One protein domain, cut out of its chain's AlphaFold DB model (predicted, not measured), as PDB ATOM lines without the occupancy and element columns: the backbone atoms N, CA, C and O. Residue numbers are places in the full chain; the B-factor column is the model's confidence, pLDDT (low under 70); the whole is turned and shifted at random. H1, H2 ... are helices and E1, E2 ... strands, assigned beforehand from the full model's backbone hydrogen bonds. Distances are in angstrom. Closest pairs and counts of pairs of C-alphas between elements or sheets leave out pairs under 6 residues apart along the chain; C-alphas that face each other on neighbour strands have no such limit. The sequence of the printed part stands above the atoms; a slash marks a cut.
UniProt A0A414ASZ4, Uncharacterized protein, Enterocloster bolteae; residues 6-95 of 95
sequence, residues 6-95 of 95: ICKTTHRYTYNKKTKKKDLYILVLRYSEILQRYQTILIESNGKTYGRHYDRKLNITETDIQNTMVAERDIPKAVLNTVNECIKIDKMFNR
ATOM      1  N   ILE A   6      55.653 -12.583  45.090       93.75
ATOM      2  CA  ILE A   6      54.330 -12.770  44.489       93.75
ATOM      3  C   ILE A   6      54.305 -14.101  43.750       93.75
ATOM      4  O   ILE A   6      55.138 -14.358  42.883       93.75
ATOM      5  N   CYS A   7      53.329 -14.935  44.086       93.50
ATOM      6  CA  CYS A   7      53.085 -16.211  43.430       93.50
ATOM      7  C   CYS A   7      51.788 -16.159  42.625       93.50
ATOM      8  O   CYS A   7      50.853 -15.443  42.994       93.50
ATOM      9  N   LYS A   8      51.698 -16.944  41.550       93.12
ATOM     10  CA  LYS A   8      50.478 -17.096  40.750       93.12
ATOM     11  C   LYS A   8      49.949 -18.521  40.857       93.12
ATOM     12  O   LYS A   8      50.680 -19.485  40.671       93.12
ATOM     13  N   THR A   9      48.650 -18.656  41.094       89.00
ATOM     14  CA  THR A   9      47.958 -19.946  41.089       89.00
ATOM     15  C   THR A   9      46.622 -19.852  40.362       89.00
ATOM     16  O   THR A   9      45.998 -18.792  40.300       89.00
ATOM     17  N   THR A  10      46.150 -20.970  39.817       85.69
ATOM     18  CA  THR A  10      44.829 -21.056  39.190       85.69
ATOM     19  C   THR A  10      43.914 -21.891  40.072       85.69
ATOM     20  O   THR A  10      44.008 -23.118  40.123       85.69
ATOM     21  N   HIS A  11      42.973 -21.229  40.741       81.75
ATOM     22  CA  HIS A  11      41.961 -21.895  41.544       81.75
ATOM     23  C   HIS A  11      40.820 -22.401  40.656       81.75
ATOM     24  O   HIS A  11      40.275 -21.666  39.826       81.75
ATOM     25  N   ARG A  12      40.441 -23.668  40.834       80.25
ATOM     26  CA  ARG A  12      39.272 -24.264  40.181       80.25
ATOM     27  C   ARG A  12      38.145 -24.371  41.197       80.25
ATOM     28  O   ARG A  12      38.356 -24.912  42.275       80.25
ATOM     29  N   TYR A  13      36.963 -23.884  40.843       77.75
ATOM     30  CA  TYR A  13      35.781 -23.962  41.697       77.75
ATOM     31  C   TYR A  13      34.549 -24.315  40.870       77.75
ATOM     32  O   TYR A  13      34.440 -23.949  39.699       77.75
ATOM     33  N   THR A  14      33.609 -25.034  41.472       80.81
ATOM     34  CA  THR A  14      32.357 -25.396  40.809       80.81
ATOM     35  C   THR A  14      31.332 -24.294  41.034       80.81
ATOM     36  O   THR A  14      31.032 -23.936  42.168       80.81
ATOM     37  N   TYR A  15      30.771 -23.761  39.952       80.38
ATOM     38  CA  TYR A  15      29.683 -22.793  39.998       80.38
ATOM     39  C   TYR A  15      28.611 -23.182  38.989       80.38
ATOM     40  O   TYR A  15      28.901 -23.365  37.807       80.38
ATOM     41  N   ASN A  16      27.370 -23.319  39.459       85.19
ATOM     42  CA  ASN A  16      26.226 -23.729  38.644       85.19
ATOM     43  C   ASN A  16      26.508 -24.990  37.794       85.19
ATOM     44  O   ASN A  16      26.388 -24.975  36.569       85.19
ATOM     45  N   LYS A  17      26.984 -26.061  38.447       88.19
ATOM     46  CA  LYS A  17      27.384 -27.345  37.828       88.19
ATOM     47  C   LYS A  17      28.497 -27.249  36.768       88.19
ATOM     48  O   LYS A  17      28.798 -28.239  36.109       88.19
ATOM     49  N   LYS A  18      29.140 -26.088  36.607       84.75
ATOM     50  CA  LYS A  18      30.269 -25.877  35.693       84.75
ATOM     51  C   LYS A  18      31.543 -25.625  36.488       84.75
ATOM     52  O   LYS A  18      31.560 -24.808  37.408       84.75
ATOM     53  N   THR A  19      32.630 -26.281  36.096       85.69
ATOM     54  CA  THR A  19      33.956 -25.974  36.640       85.69
ATOM     55  C   THR A  19      34.425 -24.645  36.065       85.69
ATOM     56  O   THR A  19      34.579 -24.493  34.853       85.69
ATOM     57  N   LYS A  20      34.641 -23.668  36.937       82.81
ATOM     58  CA  LYS A  20      35.229 -22.370  36.619       82.81
ATOM     59  C   LYS A  20      36.683 -22.363  37.072       82.81
ATOM     60  O   LYS A  20      37.050 -23.015  38.048       82.81
ATOM     61  N   LYS A  21      37.512 -21.629  36.338       82.75
ATOM     62  CA  LYS A  21      38.907 -21.364  36.689       82.75
ATOM     63  C   LYS A  21      39.050 -19.879  36.974       82.75
ATOM     64  O   LYS A  21      38.431 -19.067  36.286       82.75
ATOM     65  N   LYS A  22      39.852 -19.539  37.974       84.69
ATOM     66  CA  LYS A  22      40.189 -18.163  38.309       84.69
ATOM     67  C   LYS A  22      41.652 -18.078  38.688       84.69
ATOM     68  O   LYS A  22      42.113 -18.835  39.539       84.69
ATOM     69  N   ASP A  23      42.346 -17.139  38.070       87.50
ATOM     70  CA  ASP A  23      43.713 -16.813  38.442       87.50
ATOM     71  C   ASP A  23      43.708 -15.964  39.715       87.50
ATOM     72  O   ASP A  23      43.008 -14.943  39.814       87.50
ATOM     73  N   LEU A  24      44.494 -16.424  40.681       89.12
ATOM     74  CA  LEU A  24      44.748 -15.784  41.958       89.12
ATOM     75  C   LEU A  24      46.245 -15.519  42.091       89.12
ATOM     76  O   LEU A  24      47.084 -16.316  41.670       89.12
ATOM     77  N   TYR A  25      46.552 -14.403  42.727       91.94
ATOM     78  CA  TYR A  25      47.894 -14.002  43.094       91.94
ATOM     79  C   TYR A  25      48.018 -14.098  44.609       91.94
ATOM     80  O   TYR A  25      47.101 -13.731  45.344       91.94
ATOM     81  N   ILE A  26      49.138 -14.632  45.075       92.00
ATOM     82  CA  ILE A  26      49.442 -14.796  46.491       92.00
ATOM     83  C   ILE A  26      50.633 -13.892  46.781       92.00
ATOM     84  O   ILE A  26      51.736 -14.147  46.305       92.00
ATOM     85  N   LEU A  27      50.411 -12.837  47.553       92.50
ATOM     86  CA  LEU A  27      51.483 -12.030  48.116       92.50
ATOM     87  C   LEU A  27      51.963 -12.710  49.398       92.50
ATOM     88  O   LEU A  27      51.205 -12.808  50.361       92.50
ATOM     89  N   VAL A  28      53.205 -13.183  49.406       92.12
ATOM     90  CA  VAL A  28      53.845 -13.808  50.566       92.12
ATOM     91  C   VAL A  28      54.745 -12.780  51.240       92.12
ATOM     92  O   VAL A  28      55.672 -12.270  50.614       92.12
ATOM     93  N   LEU A  29      54.470 -12.470  52.509       90.56
ATOM     94  CA  LEU A  29      55.137 -11.387  53.240       90.56
ATOM     95  C   LEU A  29      56.351 -11.856  54.046       90.56
ATOM     96  O   LEU A  29      57.384 -11.199  54.009       90.56
ATOM     97  N   ARG A  30      56.216 -12.943  54.813       89.94
ATOM     98  CA  ARG A  30      57.277 -13.552  55.641       89.94
ATOM     99  C   ARG A  30      56.791 -14.850  56.278       89.94
ATOM    100  O   ARG A  30      55.583 -15.084  56.363       89.94
ATOM    101  N   TYR A  31      57.723 -15.668  56.756       90.06
ATOM    102  CA  TYR A  31      57.404 -16.770  57.660       90.06
ATOM    103  C   TYR A  31      57.173 -16.236  59.080       90.06
ATOM    104  O   TYR A  31      57.881 -15.343  59.539       90.06
ATOM    105  N   SER A  32      56.154 -16.753  59.760       87.06
ATOM    106  CA  SER A  32      55.842 -16.416  61.146       87.06
ATOM    107  C   SER A  32      56.124 -17.624  62.027       87.06
ATOM    108  O   SER A  32      55.307 -18.541  62.051       87.06
ATOM    109  N   GLU A  33      57.192 -17.574  62.823       88.81
ATOM    110  CA  GLU A  33      57.560 -18.642  63.772       88.81
ATOM    111  C   GLU A  33      56.432 -18.958  64.764       88.81
ATOM    112  O   GLU A  33      56.090 -20.114  64.984       88.81
ATOM    113  N   ILE A  34      55.756 -17.924  65.282       87.19
ATOM    114  CA  ILE A  34      54.640 -18.062  66.240       87.19
ATOM    115  C   ILE A  34      53.480 -18.881  65.654       87.19
ATOM    116  O   ILE A  34      52.821 -19.645  66.351       87.19
ATOM    117  N   LEU A  35      53.207 -18.693  64.363       83.50
ATOM    118  CA  LEU A  35      52.087 -19.329  63.674       83.50
ATOM    119  C   LEU A  35      52.527 -20.566  62.879       83.50
ATOM    120  O   LEU A  35      51.673 -21.198  62.256       83.50
ATOM    121  N   GLN A  36      53.835 -20.845  62.849       88.12
ATOM    122  CA  GLN A  36      54.504 -21.858  62.034       88.12
ATOM    123  C   GLN A  36      54.034 -21.879  60.571       88.12
ATOM    124  O   GLN A  36      53.795 -22.933  59.982       88.12
ATOM    125  N   ARG A  37      53.849 -20.695  59.970       87.31
ATOM    126  CA  ARG A  37      53.322 -20.558  58.600       87.31
ATOM    127  C   ARG A  37      53.699 -19.239  57.941       87.31
ATOM    128  O   ARG A  37      53.973 -18.248  58.617       87.31
ATOM    129  N   TYR A  38      53.602 -19.206  56.614       88.81
ATOM    130  CA  TYR A  38      53.751 -17.981  55.836       88.81
ATOM    131  C   TYR A  38      52.542 -17.053  55.980       88.81
ATOM    132  O   TYR A  38      51.388 -17.455  55.812       88.81
ATOM    133  N   GLN A  39      52.820 -15.780  56.254       87.69
ATOM    134  CA  GLN A  39      51.836 -14.708  56.180       87.69
ATOM    135  C   GLN A  39      51.579 -14.378  54.711       87.69
ATOM    136  O   GLN A  39      52.508 -14.046  53.968       87.69
ATOM    137  N   THR A  40      50.323 -14.500  54.287       88.75
ATOM    138  CA  THR A  40      49.936 -14.367  52.882       88.75
ATOM    139  C   THR A  40      48.697 -13.501  52.708       88.75
ATOM    140  O   THR A  40      47.832 -13.442  53.582       88.75
ATOM    141  N   ILE A  41      48.609 -12.839  51.554       88.25
ATOM    142  CA  ILE A  41      47.437 -12.090  51.105       88.25
ATOM    143  C   ILE A  41      47.041 -12.620  49.729       88.25
ATOM    144  O   ILE A  41      47.863 -12.693  48.817       88.25
ATOM    145  N   LEU A  42      45.770 -12.986  49.575       89.12
ATOM    146  CA  LEU A  42      45.212 -13.424  48.300       89.12
ATOM    147  C   LEU A  42      44.660 -12.228  47.530       89.12
ATOM    148  O   LEU A  42      43.888 -11.438  48.070       89.12
ATOM    149  N   ILE A  43      45.014 -12.122  46.254       90.19
ATOM    150  CA  ILE A  43      44.624 -11.029  45.366       90.19
ATOM    151  C   ILE A  43      44.063 -11.631  44.079       90.19
ATOM    152  O   ILE A  43      44.684 -12.462  43.420       90.19
ATOM    153  N   GLU A  44      42.854 -11.240  43.711       90.00
ATOM    154  CA  GLU A  44      42.240 -11.625  42.449       90.00
ATOM    155  C   GLU A  44      42.866 -10.874  41.272       90.00
ATOM    156  O   GLU A  44      43.371  -9.766  41.420       90.00
ATOM    157  N   SER A  45      42.725 -11.415  40.060       89.31
ATOM    158  CA  SER A  45      43.224 -10.774  38.829       89.31
ATOM    159  C   SER A  45      42.704  -9.345  38.572       89.31
ATOM    160  O   SER A  45      43.305  -8.609  37.797       89.31
ATOM    161  N   ASN A  46      41.602  -8.938  39.209       90.44
ATOM    162  CA  ASN A  46      41.048  -7.580  39.135       90.44
ATOM    163  C   ASN A  46      41.593  -6.632  40.229       90.44
ATOM    164  O   ASN A  46      41.085  -5.523  40.365       90.44
ATOM    165  N   GLY A  47      42.569  -7.067  41.032       89.44
ATOM    166  CA  GLY A  47      43.146  -6.298  42.140       89.44
ATOM    167  C   GLY A  47      42.355  -6.367  43.449       89.44
ATOM    168  O   GLY A  47      42.807  -5.829  44.457       89.44
ATOM    169  N   LYS A  48      41.199  -7.043  43.498       88.50
ATOM    170  CA  LYS A  48      40.448  -7.208  44.750       88.50
ATOM    171  C   LYS A  48      41.131  -8.236  45.636       88.50
ATOM    172  O   LYS A  48      41.426  -9.344  45.192       88.50
ATOM    173  N   THR A  49      41.338  -7.903  46.902       84.44
ATOM    174  CA  THR A  49      41.807  -8.873  47.890       84.44
ATOM    175  C   THR A  49      40.716  -9.915  48.148       84.44
ATOM    176  O   THR A  49      39.544  -9.591  48.362       84.44
ATOM    177  N   TYR A  50      41.084 -11.192  48.057       68.50
ATOM    178  CA  TYR A  50      40.159 -12.295  48.274       68.50
ATOM    179  C   TYR A  50      40.005 -12.531  49.775       68.50
ATOM    180  O   TYR A  50      40.865 -13.133  50.412       68.50
ATOM    181  N   GLY A  51      38.868 -12.090  50.312       55.19
ATOM    182  CA  GLY A  51      38.525 -12.232  51.719       55.19
ATOM    183  C   GLY A  51      39.017 -11.053  52.553       55.19
ATOM    184  O   GLY A  51      40.209 -10.783  52.662       55.19
ATOM    185  N   ARG A  52      38.072 -10.402  53.237       45.22
ATOM    186  CA  ARG A  52      38.371  -9.894  54.578       45.22
ATOM    187  C   ARG A  52      38.912 -11.096  55.365       45.22
ATOM    188  O   ARG A  52      38.421 -12.197  55.138       45.22
ATOM    189  N   HIS A  53      39.863 -10.884  56.261       43.50
ATOM    190  CA  HIS A  53      40.469 -11.884  57.145       43.50
ATOM    191  C   HIS A  53      41.779 -12.514  56.659       43.50
ATOM    192  O   HIS A  53      41.820 -13.418  55.827       43.50
ATOM    193  N   TYR A  54      42.826 -12.155  57.395       45.91
ATOM    194  CA  TYR A  54      44.032 -12.923  57.704       45.91
ATOM    195  C   TYR A  54      43.777 -14.394  58.173       45.91
ATOM    196  O   TYR A  54      44.701 -15.063  58.634       45.91
ATOM    197  N   ASP A  55      42.546 -14.922  58.058       42.06
ATOM    198  CA  ASP A  55      42.088 -16.205  58.616       42.06
ATOM    199  C   ASP A  55      42.011 -17.355  57.610       42.06
ATOM    200  O   ASP A  55      41.966 -18.518  58.023       42.06
ATOM    201  N   ARG A  56      42.039 -17.101  56.293       54.53
ATOM    202  CA  ARG A  56      42.195 -18.214  55.347       54.53
ATOM    203  C   ARG A  56      43.636 -18.696  55.394       54.53
ATOM    204  O   ARG A  56      44.513 -18.161  54.728       54.53
ATOM    205  N   LYS A  57      43.854 -19.723  56.219       63.09
ATOM    206  CA  LYS A  57      45.115 -20.454  56.334       63.09
ATOM    207  C   LYS A  57      45.484 -21.005  54.953       63.09
ATOM    208  O   LYS A  57      44.949 -22.028  54.534       63.09
ATOM    209  N   LEU A  58      46.368 -20.319  54.235       76.81
ATOM    210  CA  LEU A  58      46.985 -20.877  53.044       76.81
ATOM    211  C   LEU A  58      48.172 -21.718  53.509       76.81
ATOM    212  O   LEU A  58      49.155 -21.177  54.012       76.81
ATOM    213  N   ASN A  59      48.058 -23.040  53.396       79.06
ATOM    214  CA  ASN A  59      49.147 -23.948  53.744       79.06
ATOM    215  C   ASN A  59      50.139 -24.035  52.574       79.06
ATOM    216  O   ASN A  59      50.197 -25.047  51.884       79.06
ATOM    217  N   ILE A  60      50.819 -22.924  52.293       87.62
ATOM    218  CA  ILE A  60      51.831 -22.827  51.239       87.62
ATOM    219  C   ILE A  60      53.205 -23.192  51.812       87.62
ATOM    220  O   ILE A  60      53.564 -22.725  52.893       87.62
ATOM    221  N   THR A  61      53.961 -24.031  51.109       90.69
ATOM    222  CA  THR A  61      55.333 -24.405  51.485       90.69
ATOM    223  C   THR A  61      56.366 -23.537  50.768       90.69
ATOM    224  O   THR A  61      56.051 -22.859  49.791       90.69
ATOM    225  N   GLU A  62      57.623 -23.562  51.217       91.50
ATOM    226  CA  GLU A  62      58.703 -22.858  50.509       91.50
ATOM    227  C   GLU A  62      58.886 -23.380  49.075       91.50
ATOM    228  O   GLU A  62      59.047 -22.591  48.145       91.50
ATOM    229  N   THR A  63      58.751 -24.693  48.877       92.88
ATOM    230  CA  THR A  63      58.777 -25.328  47.554       92.88
ATOM    231  C   THR A  63      57.656 -24.812  46.652       92.88
ATOM    232  O   THR A  63      57.893 -24.508  45.484       92.88
ATOM    233  N   ASP A  64      56.438 -24.654  47.182       92.19
ATOM    234  CA  ASP A  64      55.322 -24.088  46.414       92.19
ATOM    235  C   ASP A  64      55.616 -22.647  45.992       92.19
ATOM    236  O   ASP A  64      55.358 -22.275  44.846       92.19
ATOM    237  N   ILE A  65      56.184 -21.842  46.897       93.69
ATOM    238  CA  ILE A  65      56.562 -20.451  46.623       93.69
ATOM    239  C   ILE A  65      57.586 -20.409  45.486       93.69
ATOM    240  O   ILE A  65      57.385 -19.692  44.509       93.69
ATOM    241  N   GLN A  66      58.654 -21.202  45.575       93.19
ATOM    242  CA  GLN A  66      59.702 -21.243  44.554       93.19
ATOM    243  C   GLN A  66      59.160 -21.662  43.182       93.19
ATOM    244  O   GLN A  66      59.522 -21.063  42.171       93.19
ATOM    245  N   ASN A  67      58.246 -22.633  43.148       94.25
ATOM    246  CA  ASN A  67      57.676 -23.155  41.907       94.25
ATOM    247  C   ASN A  67      56.624 -22.239  41.267       94.25
ATOM    248  O   ASN A  67      56.331 -22.385  40.081       94.25
ATOM    249  N   THR A  68      56.013 -21.336  42.037       93.94
ATOM    250  CA  THR A  68      54.875 -20.519  41.575       93.94
ATOM    251  C   THR A  68      55.136 -19.017  41.590       93.94
ATOM    252  O   THR A  68      54.250 -18.240  41.218       93.94
ATOM    253  N   MET A  69      56.336 -18.592  41.989       94.19
ATOM    254  CA  MET A  69      56.757 -17.196  41.961       94.19
ATOM    255  C   MET A  69      56.730 -16.642  40.531       94.19
ATOM    256  O   MET A  69      57.150 -17.298  39.579       94.19
ATOM    257  N   VAL A  70      56.250 -15.410  40.387       94.06
ATOM    258  CA  VAL A  70      56.168 -14.704  39.104       94.06
ATOM    259  C   VAL A  70      56.914 -13.379  39.172       94.06
ATOM    260  O   VAL A  70      56.948 -12.722  40.212       94.06
ATOM    261  N   ALA A  71      57.521 -12.982  38.053       92.31
ATOM    262  CA  ALA A  71      58.187 -11.692  37.952       92.31
ATOM    263  C   ALA A  71      57.154 -10.561  37.877       92.31
ATOM    264  O   ALA A  71      56.092 -10.722  37.282       92.31
ATOM    265  N   GLU A  72      57.494  -9.392  38.423       89.12
ATOM    266  CA  GLU A  72      56.593  -8.231  38.490       89.12
ATOM    267  C   GLU A  72      56.014  -7.838  37.120       89.12
ATOM    268  O   GLU A  72      54.831  -7.524  37.004       89.12
ATOM    269  N   ARG A  73      56.828  -7.949  36.062       91.06
ATOM    270  CA  ARG A  73      56.439  -7.655  34.671       91.06
ATOM    271  C   ARG A  73      55.287  -8.517  34.140       91.06
ATOM    272  O   ARG A  73      54.605  -8.098  33.212       91.06
ATOM    273  N   ASP A  74      55.083  -9.701  34.715       91.81
ATOM    274  CA  ASP A  74      54.079 -10.676  34.275       91.81
ATOM    275  C   ASP A  74      52.758 -10.534  35.057       91.81
ATOM    276  O   ASP A  74      51.818 -11.316  34.880       91.81
ATOM    277  N   ILE A  75      52.673  -9.533  35.941       92.44
ATOM    278  CA  ILE A  75      51.550  -9.324  36.852       92.44
ATOM    279  C   ILE A  75      50.645  -8.204  36.319       92.44
ATOM    280  O   ILE A  75      51.123  -7.128  35.953       92.44
ATOM    281  N   PRO A  76      49.312  -8.393  36.313       94.19
ATOM    282  CA  PRO A  76      48.380  -7.342  35.933       94.19
ATOM    283  C   PRO A  76      48.556  -6.082  36.785       94.19
ATOM    284  O   PRO A  76      48.632  -6.155  38.011       94.19
ATOM    285  N   LYS A  77      48.500  -4.906  36.152       95.00
ATOM    286  CA  LYS A  77      48.657  -3.605  36.830       95.00
ATOM    287  C   LYS A  77      47.730  -3.430  38.042       95.00
ATOM    288  O   LYS A  77      48.145  -2.892  39.061       95.00
ATOM    289  N   ALA A  78      46.489  -3.914  37.950       94.12
ATOM    290  CA  ALA A  78      45.536  -3.864  39.059       94.12
ATOM    291  C   ALA A  78      46.026  -4.647  40.290       94.12
ATOM    292  O   ALA A  78      45.875  -4.181  41.412       94.12
ATOM    293  N   VAL A  79      46.647  -5.809  40.077       94.00
ATOM    294  CA  VAL A  79      47.229  -6.630  41.147       94.00
ATOM    295  C   VAL A  79      48.461  -5.946  41.730       94.00
ATOM    296  O   VAL A  79      48.582  -5.882  42.948       94.00
ATOM    297  N   LEU A  80      49.338  -5.389  40.886       95.12
ATOM    298  CA  LEU A  80      50.537  -4.672  41.338       95.12
ATOM    299  C   LEU A  80      50.206  -3.482  42.238       95.12
ATOM    300  O   LEU A  80      50.833  -3.312  43.282       95.12
ATOM    301  N   ASN A  81      49.197  -2.689  41.873       95.38
ATOM    302  CA  ASN A  81      48.740  -1.574  42.702       95.38
ATOM    303  C   ASN A  81      48.347  -2.059  44.106       95.38
ATOM    304  O   ASN A  81      48.845  -1.534  45.100       95.38
ATOM    305  N   THR A  82      47.532  -3.114  44.182       93.75
ATOM    306  CA  THR A  82      47.110  -3.714  45.454       93.75
ATOM    307  C   THR A  82      48.289  -4.289  46.240       93.75
ATOM    308  O   THR A  82      48.375  -4.090  47.447       93.75
ATOM    309  N   VAL A  83      49.230  -4.974  45.579       92.88
ATOM    310  CA  VAL A  83      50.443  -5.498  46.229       92.88
ATOM    311  C   VAL A  83      51.237  -4.371  46.887       92.88
ATOM    312  O   VAL A  83      51.598  -4.482  48.059       92.88
ATOM    313  N   ASN A  84      51.470  -3.275  46.166       94.12
ATOM    314  CA  ASN A  84      52.227  -2.133  46.672       94.12
ATOM    315  C   ASN A  84      51.547  -1.480  47.884       94.12
ATOM    316  O   ASN A  84      52.219  -1.144  48.864       94.12
ATOM    317  N   GLU A  85      50.219  -1.352  47.858       93.06
ATOM    318  CA  GLU A  85      49.438  -0.885  49.008       93.06
ATOM    319  C   GLU A  85      49.568  -1.830  50.210       93.06
ATOM    320  O   GLU A  85      49.850  -1.377  51.322       93.06
ATOM    321  N   CYS A  86      49.439  -3.143  49.997       90.12
ATOM    322  CA  CYS A  86      49.583  -4.143  51.054       90.12
ATOM    323  C   CYS A  86      50.979  -4.126  51.691       90.12
ATOM    324  O   CYS A  86      51.089  -4.154  52.915       90.12
ATOM    325  N   ILE A  87      52.043  -4.030  50.886       90.56
ATOM    326  CA  ILE A  87      53.425  -3.942  51.381       90.56
ATOM    327  C   ILE A  87      53.627  -2.659  52.193       90.56
ATOM    328  O   ILE A  87      54.284  -2.679  53.235       90.56
ATOM    329  N   LYS A  88      53.066  -1.532  51.738       91.81
ATOM    330  CA  LYS A  88      53.138  -0.262  52.470       91.81
ATOM    331  C   LYS A  88      52.474  -0.378  53.842       91.81
ATOM    332  O   LYS A  88      53.071   0.040  54.828       91.81
ATOM    333  N   ILE A  89      51.277  -0.964  53.902       87.94
ATOM    334  CA  ILE A  89      50.549  -1.207  55.153       87.94
ATOM    335  C   ILE A  89      51.362  -2.122  56.074       87.94
ATOM    336  O   ILE A  89      51.598  -1.766  57.224       87.94
ATOM    337  N   ASP A  90      51.857  -3.257  55.575       86.50
ATOM    338  CA  ASP A  90      52.639  -4.208  56.374       86.50
ATOM    339  C   ASP A  90      53.868  -3.553  57.031       86.50
ATOM    340  O   ASP A  90      54.094  -3.732  58.230       86.50
ATOM    341  N   LYS A  91      54.591  -2.708  56.282       87.62
ATOM    342  CA  LYS A  91      55.734  -1.925  56.784       87.62
ATOM    343  C   LYS A  91      55.362  -0.889  57.848       87.62
ATOM    344  O   LYS A  91      56.217  -0.519  58.646       87.62
ATOM    345  N   MET A  92      54.132  -0.375  57.841       88.44
ATOM    346  CA  MET A  92      53.675   0.586  58.851       88.44
ATOM    347  C   MET A  92      53.363  -0.090  60.188       88.44
ATOM    348  O   MET A  92      53.578   0.526  61.226       88.44
ATOM    349  N   PHE A  93      52.871  -1.331  60.164       80.75
ATOM    350  CA  PHE A  93      52.433  -2.049  61.367       80.75
ATOM    351  C   PHE A  93      53.494  -2.971  61.979       80.75
ATOM    352  O   PHE A  93      53.375  -3.312  63.150       80.75
ATOM    353  N   ASN A  94      54.513  -3.380  61.218       73.69
ATOM    354  CA  ASN A  94      55.548  -4.320  61.674       73.69
ATOM    355  C   ASN A  94      56.940  -3.673  61.708       73.69
ATOM    356  O   ASN A  94      57.923  -4.284  61.287       73.69
ATOM    357  N   ARG A  95      56.988  -2.411  62.143       56.94
ATOM    358  CA  ARG A  95      58.208  -1.616  62.299       56.94
ATOM    359  C   ARG A  95      58.842  -1.808  63.668       56.94
ATOM    360  O   ARG A  95      58.070  -1.904  64.646       56.94
TER     361      ARG A  95
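This is residues 6 to 95 of the 95 residues of an uncharacterized protein of Enterocloster bolteae (UniProt A0A414ASZ4). A strongly twisted sheet of three strands, E1, E2 and E3, runs through the middle, with the long helix H2 packed along one face over E2 and the short helix H1 on the opposite face, near E1. The E1 and E2 hairpin is long, and its tip, residues 14 to 19, sticks out from the body; after E3, the chain wraps round the sheet through a long link, H1, a short link and H2. The printed part has 90 residues, with three named strands followed by two named helices in the order E1, E2, E3, H1, H2, and the sheet has the order E1, E2, E3, all antiparallel. The class is mixed, helices and strands. By its radius of gyration of the C-alphas, 13.7 A, the whole is compact, with an elongated outline that spans 46 by 29 by 26 A.

The printed part begins with E1, residues 6 to 15, 27.0 A from first to last C-alpha, and its C-alpha 6 is at (54.330, -12.770, 44.489). E2, residues 18 to 32, is the longest strand and measures 37.3 A. It bends by 77 degrees at residue 29. E3, residues 37 to 44, measures 21.5 A and ends with C-alpha 44 at (42.240, -11.625, 42.449). H1, residues 62 to 68, measures 10.0 A. H2, residues 77 to 93, is the longest helix at 24.9 A and ends with C-alpha 93 at (52.433, -2.049, 61.367).

The three strands form a meander, each strand the antiparallel neighbour of the one before. E1 and E2 are a hairpin, with 146 degrees between their directions; N 7 and O 26 are within hydrogen-bond range at 2.8 A, as are N 15 and O 18 at 2.9 A next to the turn. E2 and E3 are also a hairpin, at 139 degrees, where N 25 and O 43 are 2.8 A apart and N 39 and O 30 are 2.9 A apart, both within range. E2 is the inner strand, and E1 and E3 are the edge strands. H1 and H2 lie on opposite faces of this sheet, an arrangement of three layers, with helices on both faces. H1 is on the sheet at a height of 8.0 A, beside the strands and over none of them; its closest C-alphas to E1 are those of Thr 68 and Cys 7, 5.0 A apart. E2 and H1 are near each other. H2 is on the sheet at a height of 9.4 A, over E2 and only just over E3, on which 3 of its C-alphas fall. It runs along the strands, at 27 degrees to E2 on the local plane. The closest C-alphas of H2 and E3 are those of Val 79 and Ile 43, 6.6 A apart, and those of H2 and E2 are Val 83 and Leu 27, 6.9 A apart. H1 and H2 are apart. In both H1 and H2, each O i to N i+4 pair is within hydrogen-bond range.

The two C-alphas farthest apart, those of Lys 17 and Arg 95, are 47.0 A from each other. The printed part has no cut and ends at residue 95, the chain's last. The links E1 to E2 and E2 to E3 are tight, the link H1 to H2 is short, and the link E3 to H1, residues 45 to 61, is long; its C-alphas lie 8 to 13 A from the mean of all C-alphas. The mean pLDDT of the printed part is 85.3, and it is under 70 at residues 50 to 57, within that long link, and at residue 95.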